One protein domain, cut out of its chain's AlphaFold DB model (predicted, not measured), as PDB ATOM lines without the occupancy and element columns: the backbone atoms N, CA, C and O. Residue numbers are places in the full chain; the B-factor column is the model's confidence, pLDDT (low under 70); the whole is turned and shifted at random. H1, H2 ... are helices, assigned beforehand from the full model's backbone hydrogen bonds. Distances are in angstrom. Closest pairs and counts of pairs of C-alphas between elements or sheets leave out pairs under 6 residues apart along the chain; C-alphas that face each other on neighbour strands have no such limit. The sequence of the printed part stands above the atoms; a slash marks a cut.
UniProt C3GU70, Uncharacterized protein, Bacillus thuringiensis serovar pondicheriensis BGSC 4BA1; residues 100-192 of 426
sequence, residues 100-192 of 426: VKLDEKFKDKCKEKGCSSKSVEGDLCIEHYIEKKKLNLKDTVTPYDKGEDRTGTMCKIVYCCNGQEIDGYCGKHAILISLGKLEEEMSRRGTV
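This is residues 100 to 192 of the 426 residues of an uncharacterized protein of Bacillus thuringiensis serovar pondicheriensis BGSC 4BA1 (UniProt C3GU70). With little regular structure, the domain is mostly loops around two short helices, H2 and H3, that pack on each other; H4 follows H3 after a tight link, and H1 is apart from the other helices. Residues 134 to 170 loop away from H2 and fold back to H3. The printed part has 93 residues, with named helices H1, H2, H3, H4 in that order and no named strand; the class is all helix, with 27 residues in named elements. It is compact, with radius of gyration of the C-alphas 13.7 A and spans of 40 by 28 by 23 A.

H1, residues 100 to 103, begins at C-alpha 100 (204.020, 150.328, 222.915) and is 5.0 A long. H2, residues 126 to 133, and H3, residues 171 to 178, each measure 10.5 A. H4, residues 182 to 188, measures 9.9 A and ends at C-alpha 188 (210.288, 140.357, 237.173).

H2 and H3 touch, closest at the C-alphas of Ile 126 and Gly 171, 6.3 A, at a steep tilt of 39 degrees, the same way. H3 and H4 are close but not clearly touching; the closest C-alphas, of Leu 176 and Leu 182, are 5.0 A apart. H2 and H4 are apart. Every O i to N i+4 pair in H2, H3 and H4 is within hydrogen-bond range; H1 is too short for one.

The C-alphas farthest apart, of Gly 114 and Val 192, are 40.9 A apart. The printed part has no cut; the links H1 to H2 and H2 to H3 are long. The model's pLDDT is under 70 at residues 100 to 108, 121 to 122, 147 to 151 and 189.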
ATOM      1  N   VAL A 100     202.915 149.575 223.540       55.88
ATOM      2  CA  VAL A 100     204.020 150.328 222.915       55.88
ATOM      3  C   VAL A 100     205.290 150.282 223.782       55.88
ATOM      4  O   VAL A 100     206.406 150.298 223.276       55.88
ATOM      5  N   LYS A 101     205.147 150.117 225.106       51.44
ATOM      6  CA  LYS A 101     206.280 149.848 226.015       51.44
ATOM      7  C   LYS A 101     206.930 148.478 225.825       51.44
ATOM      8  O   LYS A 101     208.078 148.294 226.215       51.44
ATOM      9  N   LEU A 102     206.175 147.493 225.346       46.41
ATOM     10  CA  LEU A 102     206.675 146.144 225.086       46.41
ATOM     11  C   LEU A 102     207.366 146.084 223.718       46.41
ATOM     12  O   LEU A 102     208.327 145.336 223.560       46.41
ATOM     13  N   ASP A 103     206.935 146.921 222.772       44.03
ATOM     14  CA  ASP A 103     207.449 146.983 221.402       44.03
ATOM     15  C   ASP A 103     208.921 147.392 221.269       44.03
ATOM     16  O   ASP A 103     209.550 147.023 220.279       44.03
ATOM     17  N   GLU A 104     209.491 148.098 222.251       48.84
ATOM     18  CA  GLU A 104     210.912 148.482 222.242       48.84
ATOM     19  C   GLU A 104     211.866 147.294 222.499       48.84
ATOM     20  O   GLU A 104     213.061 147.400 222.215       48.84
ATOM     21  N   LYS A 105     211.365 146.152 223.006       47.31
ATOM     22  CA  LYS A 105     212.181 144.968 223.351       47.31
ATOM     23  C   LYS A 105     212.180 143.840 222.310       47.31
ATOM     24  O   LYS A 105     213.129 143.064 222.298       47.31
ATOM     25  N   PHE A 106     211.168 143.743 221.448       48.91
ATOM     26  CA  PHE A 106     211.051 142.690 220.427       48.91
ATOM     27  C   PHE A 106     211.465 143.258 219.061       48.91
ATOM     28  O   PHE A 106     210.633 143.803 218.333       48.91
ATOM     29  N   LYS A 107     212.770 143.237 218.758       53.44
ATOM     30  CA  LYS A 107     213.330 143.862 217.542       53.44
ATOM     31  C   LYS A 107     213.294 142.966 216.302       53.44
ATOM     32  O   LYS A 107     213.263 143.502 215.194       53.44
ATOM     33  N   ASP A 108     213.267 141.649 216.468       64.19
ATOM     34  CA  ASP A 108     213.444 140.729 215.346       64.19
ATOM     35  C   ASP A 108     212.112 140.368 214.676       64.19
ATOM     36  O   ASP A 108     211.060 140.256 215.312       64.19
ATOM     37  N   LYS A 109     212.137 140.235 213.347       74.31
ATOM     38  CA  LYS A 109     210.979 139.789 212.561       74.31
ATOM     39  C   LYS A 109     210.829 138.275 212.669       74.31
ATOM     40  O   LYS A 109     211.813 137.557 212.838       74.31
ATOM     41  N   CYS A 110     209.601 137.791 212.536       78.81
ATOM     42  CA  CYS A 110     209.337 136.365 212.424       78.81
ATOM     43  C   CYS A 110     210.072 135.769 211.212       78.81
ATOM     44  O   CYS A 110     210.078 136.346 210.127       78.81
ATOM     45  N   LYS A 111     210.666 134.590 211.403       83.31
ATOM     46  CA  LYS A 111     211.414 133.846 210.383       83.31
ATOM     47  C   LYS A 111     210.532 133.230 209.292       83.31
ATOM     48  O   LYS A 111     211.056 132.815 208.259       83.31
ATOM     49  N   GLU A 112     209.214 133.161 209.490       79.44
ATOM     50  CA  GLU A 112     208.305 132.624 208.477       79.44
ATOM     51  C   GLU A 112     208.268 133.500 207.225       79.44
ATOM     52  O   GLU A 112     208.129 134.724 207.283       79.44
ATOM     53  N   LYS A 113     208.370 132.846 206.066       78.50
ATOM     54  CA  LYS A 113     208.410 133.512 204.766       78.50
ATOM     55  C   LYS A 113     207.124 134.313 204.551       78.50
ATOM     56  O   LYS A 113     206.039 133.747 204.501       78.50
ATOM     57  N   GLY A 114     207.262 135.629 204.394       77.44
ATOM     58  CA  GLY A 114     206.131 136.543 204.201       77.44
ATOM     59  C   GLY A 114     205.475 137.039 205.495       77.44
ATOM     60  O   GLY A 114     204.539 137.828 205.421       77.44
ATOM     61  N   CYS A 115     205.972 136.646 206.673       77.12
ATOM     62  CA  CYS A 115     205.481 137.161 207.944       77.12
ATOM     63  C   CYS A 115     206.181 138.477 208.308       77.12
ATOM     64  O   CYS A 115     207.400 138.536 208.457       77.12
ATOM     65  N   SER A 116     205.405 139.548 208.474       72.38
ATOM     66  CA  SER A 116     205.898 140.847 208.952       72.38
ATOM     67  C   SER A 116     205.781 141.017 210.470       72.38
ATOM     68  O   SER A 116     206.292 141.999 211.015       72.38
ATOM     69  N   SER A 117     205.139 140.065 211.155       70.69
ATOM     70  CA  SER A 117     204.940 140.085 212.603       70.69
ATOM     71  C   SER A 117     206.268 139.952 213.350       70.69
ATOM     72  O   SER A 117     207.189 139.263 212.908       70.69
ATOM     73  N   LYS A 118     206.366 140.601 214.512       71.12
ATOM     74  CA  LYS A 118     207.545 140.518 215.386       71.12
ATOM     75  C   LYS A 118     207.659 139.122 216.007       71.12
ATOM     76  O   LYS A 118     206.642 138.526 216.373       71.12
ATOM     77  N   SER A 119     208.879 138.604 216.118       70.88
ATOM     78  CA  SER A 119     209.144 137.359 216.836       70.88
ATOM     79  C   SER A 119     209.066 137.590 218.349       70.88
ATOM     80  O   SER A 119     209.285 138.699 218.841       70.88
ATOM     81  N   VAL A 120     208.695 136.548 219.093       70.31
ATOM     82  CA  VAL A 120     208.697 136.582 220.562       70.31
ATOM     83  C   VAL A 120     209.967 135.960 221.121       70.31
ATOM     84  O   VAL A 120     210.835 136.670 221.610       70.31
ATOM     85  N   GLU A 121     210.075 134.642 221.033       63.31
ATOM     86  CA  GLU A 121     211.182 133.835 221.525       63.31
ATOM     87  C   GLU A 121     211.299 132.633 220.573       63.31
ATOM     88  O   GLU A 121     210.290 131.999 220.256       63.31
ATOM     89  N   GLY A 122     212.503 132.340 220.073       64.38
ATOM     90  CA  GLY A 122     212.722 131.275 219.082       64.38
ATOM     91  C   GLY A 122     212.369 131.657 217.637       64.38
ATOM     92  O   GLY A 122     211.884 130.811 216.892       64.38
ATOM     93  N   ASP A 123     212.583 132.920 217.251       77.25
ATOM     94  CA  ASP A 123     212.428 133.475 215.889       77.25
ATOM     95  C   ASP A 123     211.011 133.427 215.276       77.25
ATOM     96  O   ASP A 123     210.800 133.867 214.143       77.25
ATOM     97  N   LEU A 124     210.011 132.932 216.005       79.06
ATOM     98  CA  LEU A 124     208.617 132.854 215.564       79.06
ATOM     99  C   LEU A 124     207.758 133.913 216.264       79.06
ATOM    100  O   LEU A 124     208.026 134.288 217.406       79.06
ATOM    101  N   CYS A 125     206.725 134.415 215.583       81.19
ATOM    102  CA  CYS A 125     205.676 135.211 216.227       81.19
ATOM    103  C   CYS A 125     204.776 134.310 217.093       81.19
ATOM    104  O   CYS A 125     204.869 133.086 217.020       81.19
ATOM    105  N   ILE A 126     203.897 134.908 217.905       74.31
ATOM    106  CA  ILE A 126     202.991 134.165 218.802       74.31
ATOM    107  C   ILE A 126     202.163 133.139 218.019       74.31
ATOM    108  O   ILE A 126     202.172 131.964 218.369       74.31
ATOM    109  N   GLU A 127     201.517 133.561 216.930       74.12
ATOM    110  CA  GLU A 127     200.659 132.697 216.111       74.12
ATOM    111  C   GLU A 127     201.436 131.515 215.517       74.12
ATOM    112  O   GLU A 127     201.078 130.361 215.749       74.12
ATOM    113  N   HIS A 128     202.561 131.778 214.845       81.12
ATOM    114  CA  HIS A 128     203.379 130.717 214.253       81.12
ATOM    115  C   HIS A 128     204.028 129.803 215.296       81.12
ATOM    116  O   HIS A 128     204.226 128.616 215.035       81.12
ATOM    117  N   TYR A 129     204.362 130.318 216.481       82.56
ATOM    118  CA  TYR A 129     204.868 129.486 217.568       82.56
ATOM    119  C   TYR A 129     203.785 128.509 218.037       82.56
ATOM    120  O   TYR A 129     204.051 127.314 218.164       82.56
ATOM    121  N   ILE A 130     202.561 129.000 218.251       78.00
ATOM    122  CA  ILE A 130     201.413 128.190 218.673       78.00
ATOM    123  C   ILE A 130     201.092 127.121 217.627       78.00
ATOM    124  O   ILE A 130     200.996 125.941 217.968       78.00
ATOM    125  N   GLU A 131     200.987 127.518 216.359       79.06
ATOM    126  CA  GLU A 131     200.644 126.627 215.251       79.06
ATOM    127  C   GLU A 131     201.686 125.512 215.076       79.06
ATOM    128  O   GLU A 131     201.338 124.331 214.995       79.06
ATOM    129  N   LYS A 132     202.981 125.858 215.091       83.50
ATOM    130  CA  LYS A 132     204.061 124.878 214.898       83.50
ATOM    131  C   LYS A 132     204.289 123.982 216.106       83.50
ATOM    132  O   LYS A 132     204.653 122.820 215.934       83.50
ATOM    133  N   LYS A 133     204.126 124.505 217.326       81.00
ATOM    134  CA  LYS A 133     204.369 123.739 218.557       81.00
ATOM    135  C   LYS A 133     203.147 122.974 219.049       81.00
ATOM    136  O   LYS A 133     203.329 122.124 219.914       81.00
ATOM    137  N   LYS A 134     201.950 123.238 218.504       83.38
ATOM    138  CA  LYS A 134     200.684 122.589 218.892       83.38
ATOM    139  C   LYS A 134     200.546 122.498 220.415       83.38
ATOM    140  O   LYS A 134     200.402 121.413 220.974       83.38
ATOM    141  N   LEU A 135     200.683 123.648 221.080       81.75
ATOM    142  CA  LEU A 135     200.674 123.721 222.540       81.75
ATOM    143  C   LEU A 135     199.365 123.144 223.102       81.75
ATOM    144  O   LEU A 135     198.287 123.491 222.629       81.75
ATOM    145  N   ASN A 136     199.483 122.287 224.117       86.12
ATOM    146  CA  ASN A 136     198.365 121.713 224.862       86.12
ATOM    147  C   ASN A 136     198.626 121.908 226.359       86.12
ATOM    148  O   ASN A 136     199.606 121.383 226.889       86.12
ATOM    149  N   LEU A 137     197.770 122.688 227.013       85.62
ATOM    150  CA  LEU A 137     197.879 123.100 228.413       85.62
ATOM    151  C   LEU A 137     196.607 122.785 229.221       85.62
ATOM    152  O   LEU A 137     196.437 123.333 230.310       85.62
ATOM    153  N   LYS A 138     195.720 121.906 228.730       83.62
ATOM    154  CA  LYS A 138     194.427 121.588 229.380       83.62
ATOM    155  C   LYS A 138     194.557 121.159 230.841       83.62
ATOM    156  O   LYS A 138     193.781 121.621 231.671       83.62
ATOM    157  N   ASP A 139     195.576 120.359 231.143       83.94
ATOM    158  CA  ASP A 139     195.840 119.833 232.490       83.94
ATOM    159  C   ASP A 139     196.917 120.634 233.240       83.94
ATOM    160  O   ASP A 139     197.396 120.233 234.300       83.94
ATOM    161  N   THR A 140     197.338 121.775 232.686       86.31
ATOM    162  CA  THR A 140     198.350 122.619 233.322       86.31
ATOM    163  C   THR A 140     197.702 123.538 234.345       86.31
ATOM    164  O   THR A 140     196.918 124.421 233.990       86.31
ATOM    165  N   VAL A 141     198.102 123.371 235.605       84.06
ATOM    166  CA  VAL A 141     197.765 124.275 236.710       84.06
ATOM    167  C   VAL A 141     199.025 125.012 237.129       84.06
ATOM    168  O   VAL A 141     200.036 124.389 237.461       84.06
ATOM    169  N   THR A 142     198.975 126.341 237.121       84.00
ATOM    170  CA  THR A 142     200.093 127.161 237.593       84.00
ATOM    171  C   THR A 142     199.791 127.748 238.969       84.00
ATOM    172  O   THR A 142     198.637 128.057 239.275       84.00
ATOM    173  N   PRO A 143     200.813 128.012 239.806       81.25
ATOM    174  CA  PRO A 143     200.612 128.721 241.069       81.25
ATOM    175  C   PRO A 143     199.983 130.111 240.900       81.25
ATOM    176  O   PRO A 143     199.504 130.672 241.879       81.25
ATOM    177  N   TYR A 144     200.015 130.671 239.687       82.56
ATOM    178  CA  TYR A 144     199.555 132.010 239.332       82.56
ATOM    179  C   TYR A 144     198.139 132.044 238.770       82.56
ATOM    180  O   TYR A 144     197.690 133.115 238.353       82.56
ATOM    181  N   ASP A 145     197.444 130.913 238.730       85.25
ATOM    182  CA  ASP A 145     196.084 130.866 238.223       85.25
ATOM    183  C   ASP A 145     195.154 131.625 239.178       85.25
ATOM    184  O   ASP A 145     195.129 131.428 240.394       85.25
ATOM    185  N   LYS A 146     194.397 132.566 238.623       77.81
ATOM    186  CA  LYS A 146     193.259 133.189 239.282       77.81
ATOM    187  C   LYS A 146     192.141 132.144 239.320       77.81
ATOM    188  O   LYS A 146     191.989 131.378 238.369       77.81
ATOM    189  N   GLY A 147     191.360 132.125 240.403       65.50
ATOM    190  CA  GLY A 147     190.155 131.289 240.471       65.50
ATOM    191  C   GLY A 147     189.236 131.540 239.270       65.50
ATOM    192  O   GLY A 147     189.312 132.620 238.675       65.50
ATOM    193  N   GLU A 148     188.411 130.548 238.922       58.25
ATOM    194  CA  GLU A 148     187.579 130.540 237.708       58.25
ATOM    195  C   GLU A 148     186.934 131.908 237.435       58.25
ATOM    196  O   GLU A 148     186.260 132.500 238.288       58.25
ATOM    197  N   ASP A 149     187.184 132.454 236.243       53.19
ATOM    198  CA  ASP A 149     186.502 133.655 235.799       53.19
ATOM    199  C   ASP A 149     185.067 133.296 235.405       53.19
ATOM    200  O   ASP A 149     184.804 132.330 234.698       53.19
ATOM    201  N   ARG A 150     184.100 134.110 235.836       49.09
ATOM    202  CA  ARG A 150     182.670 133.857 235.574       49.09
ATOM    203  C   ARG A 150     182.302 133.800 234.089       49.09
ATOM    204  O   ARG A 150     181.190 133.402 233.765       49.09
ATOM    205  N   THR A 151     183.181 134.274 233.209       57.72
ATOM    206  CA  THR A 151     182.943 134.344 231.766       57.72
ATOM    207  C   THR A 151     183.772 133.349 230.968       57.72
ATOM    208  O   THR A 151     183.434 133.134 229.810       57.72
ATOM    209  N   GLY A 152     184.830 132.750 231.534       70.06
ATOM    210  CA  GLY A 152     185.702 131.839 230.794       70.06
ATOM    211  C   GLY A 152     186.317 132.472 229.550       70.06
ATOM    212  O   GLY A 152     186.427 131.784 228.548       70.06
ATOM    213  N   THR A 153     186.613 133.775 229.537       80.19
ATOM    214  CA  THR A 153     187.098 134.493 228.332       80.19
ATOM    215  C   THR A 153     188.483 135.095 228.512       80.19
ATOM    216  O   THR A 153     189.138 135.444 227.530       80.19
ATOM    217  N   MET A 154     188.949 135.225 229.752       81.00
ATOM    218  CA  MET A 154     190.175 135.939 230.082       81.00
ATOM    219  C   MET A 154     191.245 134.970 230.566       81.00
ATOM    220  O   MET A 154     190.966 134.005 231.263       81.00
ATOM    221  N   CYS A 155     192.507 135.291 230.294       85.56
ATOM    222  CA  CYS A 155     193.646 134.482 230.709       85.56
ATOM    223  C   CYS A 155     193.654 134.204 232.224       85.56
ATOM    224  O   CYS A 155     193.532 135.137 233.024       85.56
ATOM    225  N   LYS A 156     193.872 132.941 232.605       89.00
ATOM    226  CA  LYS A 156     193.922 132.439 233.985       89.00
ATOM    227  C   LYS A 156     195.017 133.081 234.839       89.00
ATOM    228  O   LYS A 156     194.836 133.184 236.036       89.00
ATOM    229  N   ILE A 157     196.103 133.612 234.280       82.75
ATOM    230  CA  ILE A 157     197.179 134.213 235.090       82.75
ATOM    231  C   ILE A 157     196.706 135.482 235.825       82.75
ATOM    232  O   ILE A 157     196.169 136.415 235.219       82.75
ATOM    233  N   VAL A 158     196.952 135.554 237.137       71.31
ATOM    234  CA  VAL A 158     196.705 136.742 237.971       71.31
ATOM    235  C   VAL A 158     197.345 137.992 237.364       71.31
ATOM    236  O   VAL A 158     198.486 137.988 236.910       71.31
ATOM    237  N   TYR A 159     196.598 139.100 237.364       75.56
ATOM    238  CA  TYR A 159     196.999 140.374 236.746       75.56
ATOM    239  C   TYR A 159     197.174 140.352 235.219       75.56
ATOM    240  O   TYR A 159     197.714 141.313 234.664       75.56
ATOM    241  N   CYS A 160     196.699 139.308 234.536       77.94
ATOM    242  CA  CYS A 160     196.540 139.301 233.089       77.94
ATOM    243  C   CYS A 160     195.131 139.762 232.697       77.94
ATOM    244  O   CYS A 160     194.136 139.217 233.179       77.94
ATOM    245  N   CYS A 161     195.056 140.734 231.790       76.56
ATOM    246  CA  CYS A 161     193.798 141.208 231.205       76.56
ATOM    247  C   CYS A 161     193.623 140.755 229.749       76.56
ATOM    248  O   CYS A 161     192.701 141.208 229.083       76.56
ATOM    249  N   ASN A 162     194.509 139.900 229.237       75.06
ATOM    250  CA  ASN A 162     194.398 139.404 227.868       75.06
ATOM    251  C   ASN A 162     193.326 138.314 227.793       75.06
ATOM    252  O   ASN A 162     193.145 137.560 228.755       75.06
ATOM    253  N   GLY A 163     192.679 138.200 226.634       78.00
ATOM    254  CA  GLY A 163     191.810 137.071 226.321       78.00
ATOM    255  C   GLY A 163     192.575 135.747 226.355       78.00
ATOM    256  O   GLY A 163     193.796 135.716 226.177       78.00
ATOM    257  N   GLN A 164     191.869 134.656 226.636       86.19
ATOM    258  CA  GLN A 164     192.436 133.320 226.474       86.19
ATOM    259  C   GLN A 164     192.514 132.953 224.983       86.19
ATOM    260  O   GLN A 164     191.599 133.243 224.217       86.19
ATOM    261  N   GLU A 165     193.596 132.289 224.595       84.44
ATOM    262  CA  GLU A 165     193.832 131.765 223.244       84.44
ATOM    263  C   GLU A 165     194.053 130.245 223.283       84.44
ATOM    264  O   GLU A 165     193.655 129.543 222.360       84.44
ATOM    265  N   ILE A 166     194.654 129.728 224.365       86.00
ATOM    266  CA  ILE A 166     195.026 128.313 224.512       86.00
ATOM    267  C   ILE A 166     194.693 127.842 225.926       86.00
ATOM    268  O   ILE A 166     195.308 128.301 226.887       86.00
ATOM    269  N   ASP A 167     193.727 126.933 226.059       87.94
ATOM    270  CA  ASP A 167     193.404 126.197 227.297       87.94
ATOM    271  C   ASP A 167     193.247 127.063 228.571       87.94
ATOM    272  O   ASP A 167     193.522 126.651 229.704       87.94
ATOM    273  N   GLY A 168     192.764 128.295 228.399       86.38
ATOM    274  CA  GLY A 168     192.584 129.262 229.483       86.38
ATOM    275  C   GLY A 168     193.701 130.293 229.634       86.38
ATOM    276  O   GLY A 168     193.609 131.173 230.484       86.38
ATOM    277  N   TYR A 169     194.745 130.251 228.814       86.25
ATOM    278  CA  TYR A 169     195.877 131.178 228.846       86.25
ATOM    279  C   TYR A 169     195.918 132.039 227.581       86.25
ATOM    280  O   TYR A 169     195.527 131.593 226.506       86.25
ATOM    281  N   CYS A 170     196.392 133.285 227.681       87.06
ATOM    282  CA  CYS A 170     196.703 134.076 226.483       87.06
ATOM    283  C   CYS A 170     197.943 133.504 225.785       87.06
ATOM    284  O   CYS A 170     198.768 132.867 226.450       87.06
ATOM    285  N   GLY A 171     198.134 133.785 224.493       81.56
ATOM    286  CA  GLY A 171     199.226 133.194 223.713       81.56
ATOM    287  C   GLY A 171     200.598 133.420 224.346       81.56
ATOM    288  O   GLY A 171     201.393 132.495 224.493       81.56
ATOM    289  N   LYS A 172     200.846 134.627 224.874       82.69
ATOM    290  CA  LYS A 172     202.094 134.935 225.590       82.69
ATOM    291  C   LYS A 172     202.304 134.065 226.837       82.69
ATOM    292  O   LYS A 172     203.412 133.580 227.048       82.69
ATOM    293  N   HIS A 173     201.287 133.897 227.685       87.06
ATOM    294  CA  HIS A 173     201.441 133.081 228.895       87.06
ATOM    295  C   HIS A 173     201.523 131.593 228.566       87.06
ATOM    296  O   HIS A 173     202.321 130.905 229.190       87.06
ATOM    297  N   ALA A 174     200.801 131.118 227.550       87.00
ATOM    298  CA  ALA A 174     200.931 129.746 227.078       87.00
ATOM    299  C   ALA A 174     202.361 129.438 226.599       87.00
ATOM    300  O   ALA A 174     202.940 128.420 226.975       87.00
ATOM    301  N   ILE A 175     202.978 130.364 225.857       82.75
ATOM    302  CA  ILE A 175     204.378 130.243 225.428       82.75
ATOM    303  C   ILE A 175     205.320 130.230 226.637       82.75
ATOM    304  O   ILE A 175     206.155 129.334 226.746       82.75
ATOM    305  N   LEU A 176     205.166 131.164 227.580       83.75
ATOM    306  CA  LEU A 176     206.010 131.222 228.782       83.75
ATOM    307  C   LEU A 176     205.901 129.964 229.652       83.75
ATOM    308  O   LEU A 176     206.913 129.518 230.191       83.75
ATOM    309  N   ILE A 177     204.701 129.391 229.767       87.62
ATOM    310  CA  ILE A 177     204.460 128.107 230.433       87.62
ATOM    311  C   ILE A 177     205.196 126.990 229.689       87.62
ATOM    312  O   ILE A 177     205.970 126.266 230.308       87.62
ATOM    313  N   SER A 178     205.033 126.901 228.363       84.75
ATOM    314  CA  SER A 178     205.683 125.865 227.544       84.75
ATOM    315  C   SER A 178     207.214 125.909 227.605       84.75
ATOM    316  O   SER A 178     207.874 124.884 227.468       84.75
ATOM    317  N   LEU A 179     207.778 127.099 227.831       81.00
ATOM    318  CA  LEU A 179     209.216 127.331 227.948       81.00
ATOM    319  C   LEU A 179     209.739 127.207 229.389       81.00
ATOM    320  O   LEU A 179     210.938 127.367 229.601       81.00
ATOM    321  N   GLY A 180     208.870 126.996 230.385       83.50
ATOM    322  CA  GLY A 180     209.258 126.978 231.800       83.50
ATOM    323  C   GLY A 180     209.726 128.335 232.351       83.50
ATOM    324  O   GLY A 180     210.367 128.385 233.396       83.50
ATOM    325  N   LYS A 181     209.412 129.449 231.674       83.62
ATOM    326  CA  LYS A 181     209.871 130.812 232.022       83.62
ATOM    327  C   LYS A 181     208.816 131.663 232.738       83.62
ATOM    328  O   LYS A 181     209.032 132.853 232.974       83.62
ATOM    329  N   LEU A 182     207.660 131.085 233.074       82.06
ATOM    330  CA  LEU A 182     206.573 131.823 233.725       82.06
ATOM    331  C   LEU A 182     207.017 132.417 235.075       82.06
ATOM    332  O   LEU A 182     206.775 133.593 235.322       82.06
ATOM    333  N   GLU A 183     207.715 131.641 235.906       80.12
ATOM    334  CA  GLU A 183     208.189 132.068 237.234       80.12
ATOM    335  C   GLU A 183     209.088 133.314 237.165       80.12
ATOM    336  O   GLU A 183     208.910 134.281 237.911       80.12
ATOM    337  N   GLU A 184     210.026 133.317 236.216       76.06
ATOM    338  CA  GLU A 184     210.961 134.416 235.980       76.06
ATOM    339  C   GLU A 184     210.224 135.698 235.557       76.06
ATOM    340  O   GLU A 184     210.505 136.784 236.071       76.06
ATOM    341  N   GLU A 185     209.239 135.588 234.660       78.31
ATOM    342  CA  GLU A 185     208.429 136.730 234.218       78.31
ATOM    343  C   GLU A 185     207.543 137.277 235.348       78.31
ATOM    344  O   GLU A 185     207.432 138.496 235.521       78.31
ATOM    345  N   MET A 186     206.925 136.401 236.144       78.38
ATOM    346  CA  MET A 186     206.071 136.812 237.261       78.38
ATOM    347  C   MET A 186     206.882 137.508 238.358       78.38
ATOM    348  O   MET A 186     206.474 138.579 238.832       78.38
ATOM    349  N   SER A 187     208.069 136.979 238.664       74.75
ATOM    350  CA  SER A 187     209.045 137.584 239.576       74.75
ATOM    351  C   SER A 187     209.525 138.950 239.079       74.75
ATOM    352  O   SER A 187     209.479 139.930 239.825       74.75
ATOM    353  N   ARG A 188     209.891 139.074 237.794       72.81
ATOM    354  CA  ARG A 188     210.288 140.357 237.173       72.81
ATOM    355  C   ARG A 188     209.202 141.424 237.249       72.81
ATOM    356  O   ARG A 188     209.504 142.608 237.384       72.81
ATOM    357  N   ARG A 189     207.931 141.026 237.169       67.56
ATOM    358  CA  ARG A 189     206.781 141.937 237.309       67.56
ATOM    359  C   ARG A 189     206.484 142.334 238.757       67.56
ATOM    360  O   ARG A 189     205.532 143.090 238.978       67.56
ATOM    361  N   GLY A 190     207.272 141.844 239.716       74.00
ATOM    362  CA  GLY A 190     207.086 142.088 241.143       74.00
ATOM    363  C   GLY A 190     205.848 141.387 241.693       74.00
ATOM    364  O   GLY A 190     205.201 141.922 242.597       74.00
ATOM    365  N   THR A 191     205.470 140.246 241.107       78.12
ATOM    366  CA  THR A 191     204.346 139.439 241.583       78.12
ATOM    367  C   THR A 191     204.844 138.505 242.670       78.12
ATOM    368  O   THR A 191     205.645 137.619 242.401       78.12
ATOM    369  N   VAL A 192     204.387 138.705 243.902       80.50
ATOM    370  CA  VAL A 192     204.787 137.884 245.056       80.50
ATOM    371  C   VAL A 192     203.557 137.406 245.818       80.50
ATOM    372  O   VAL A 192     202.484 138.006 245.709       80.50
TER     373      VAL A 192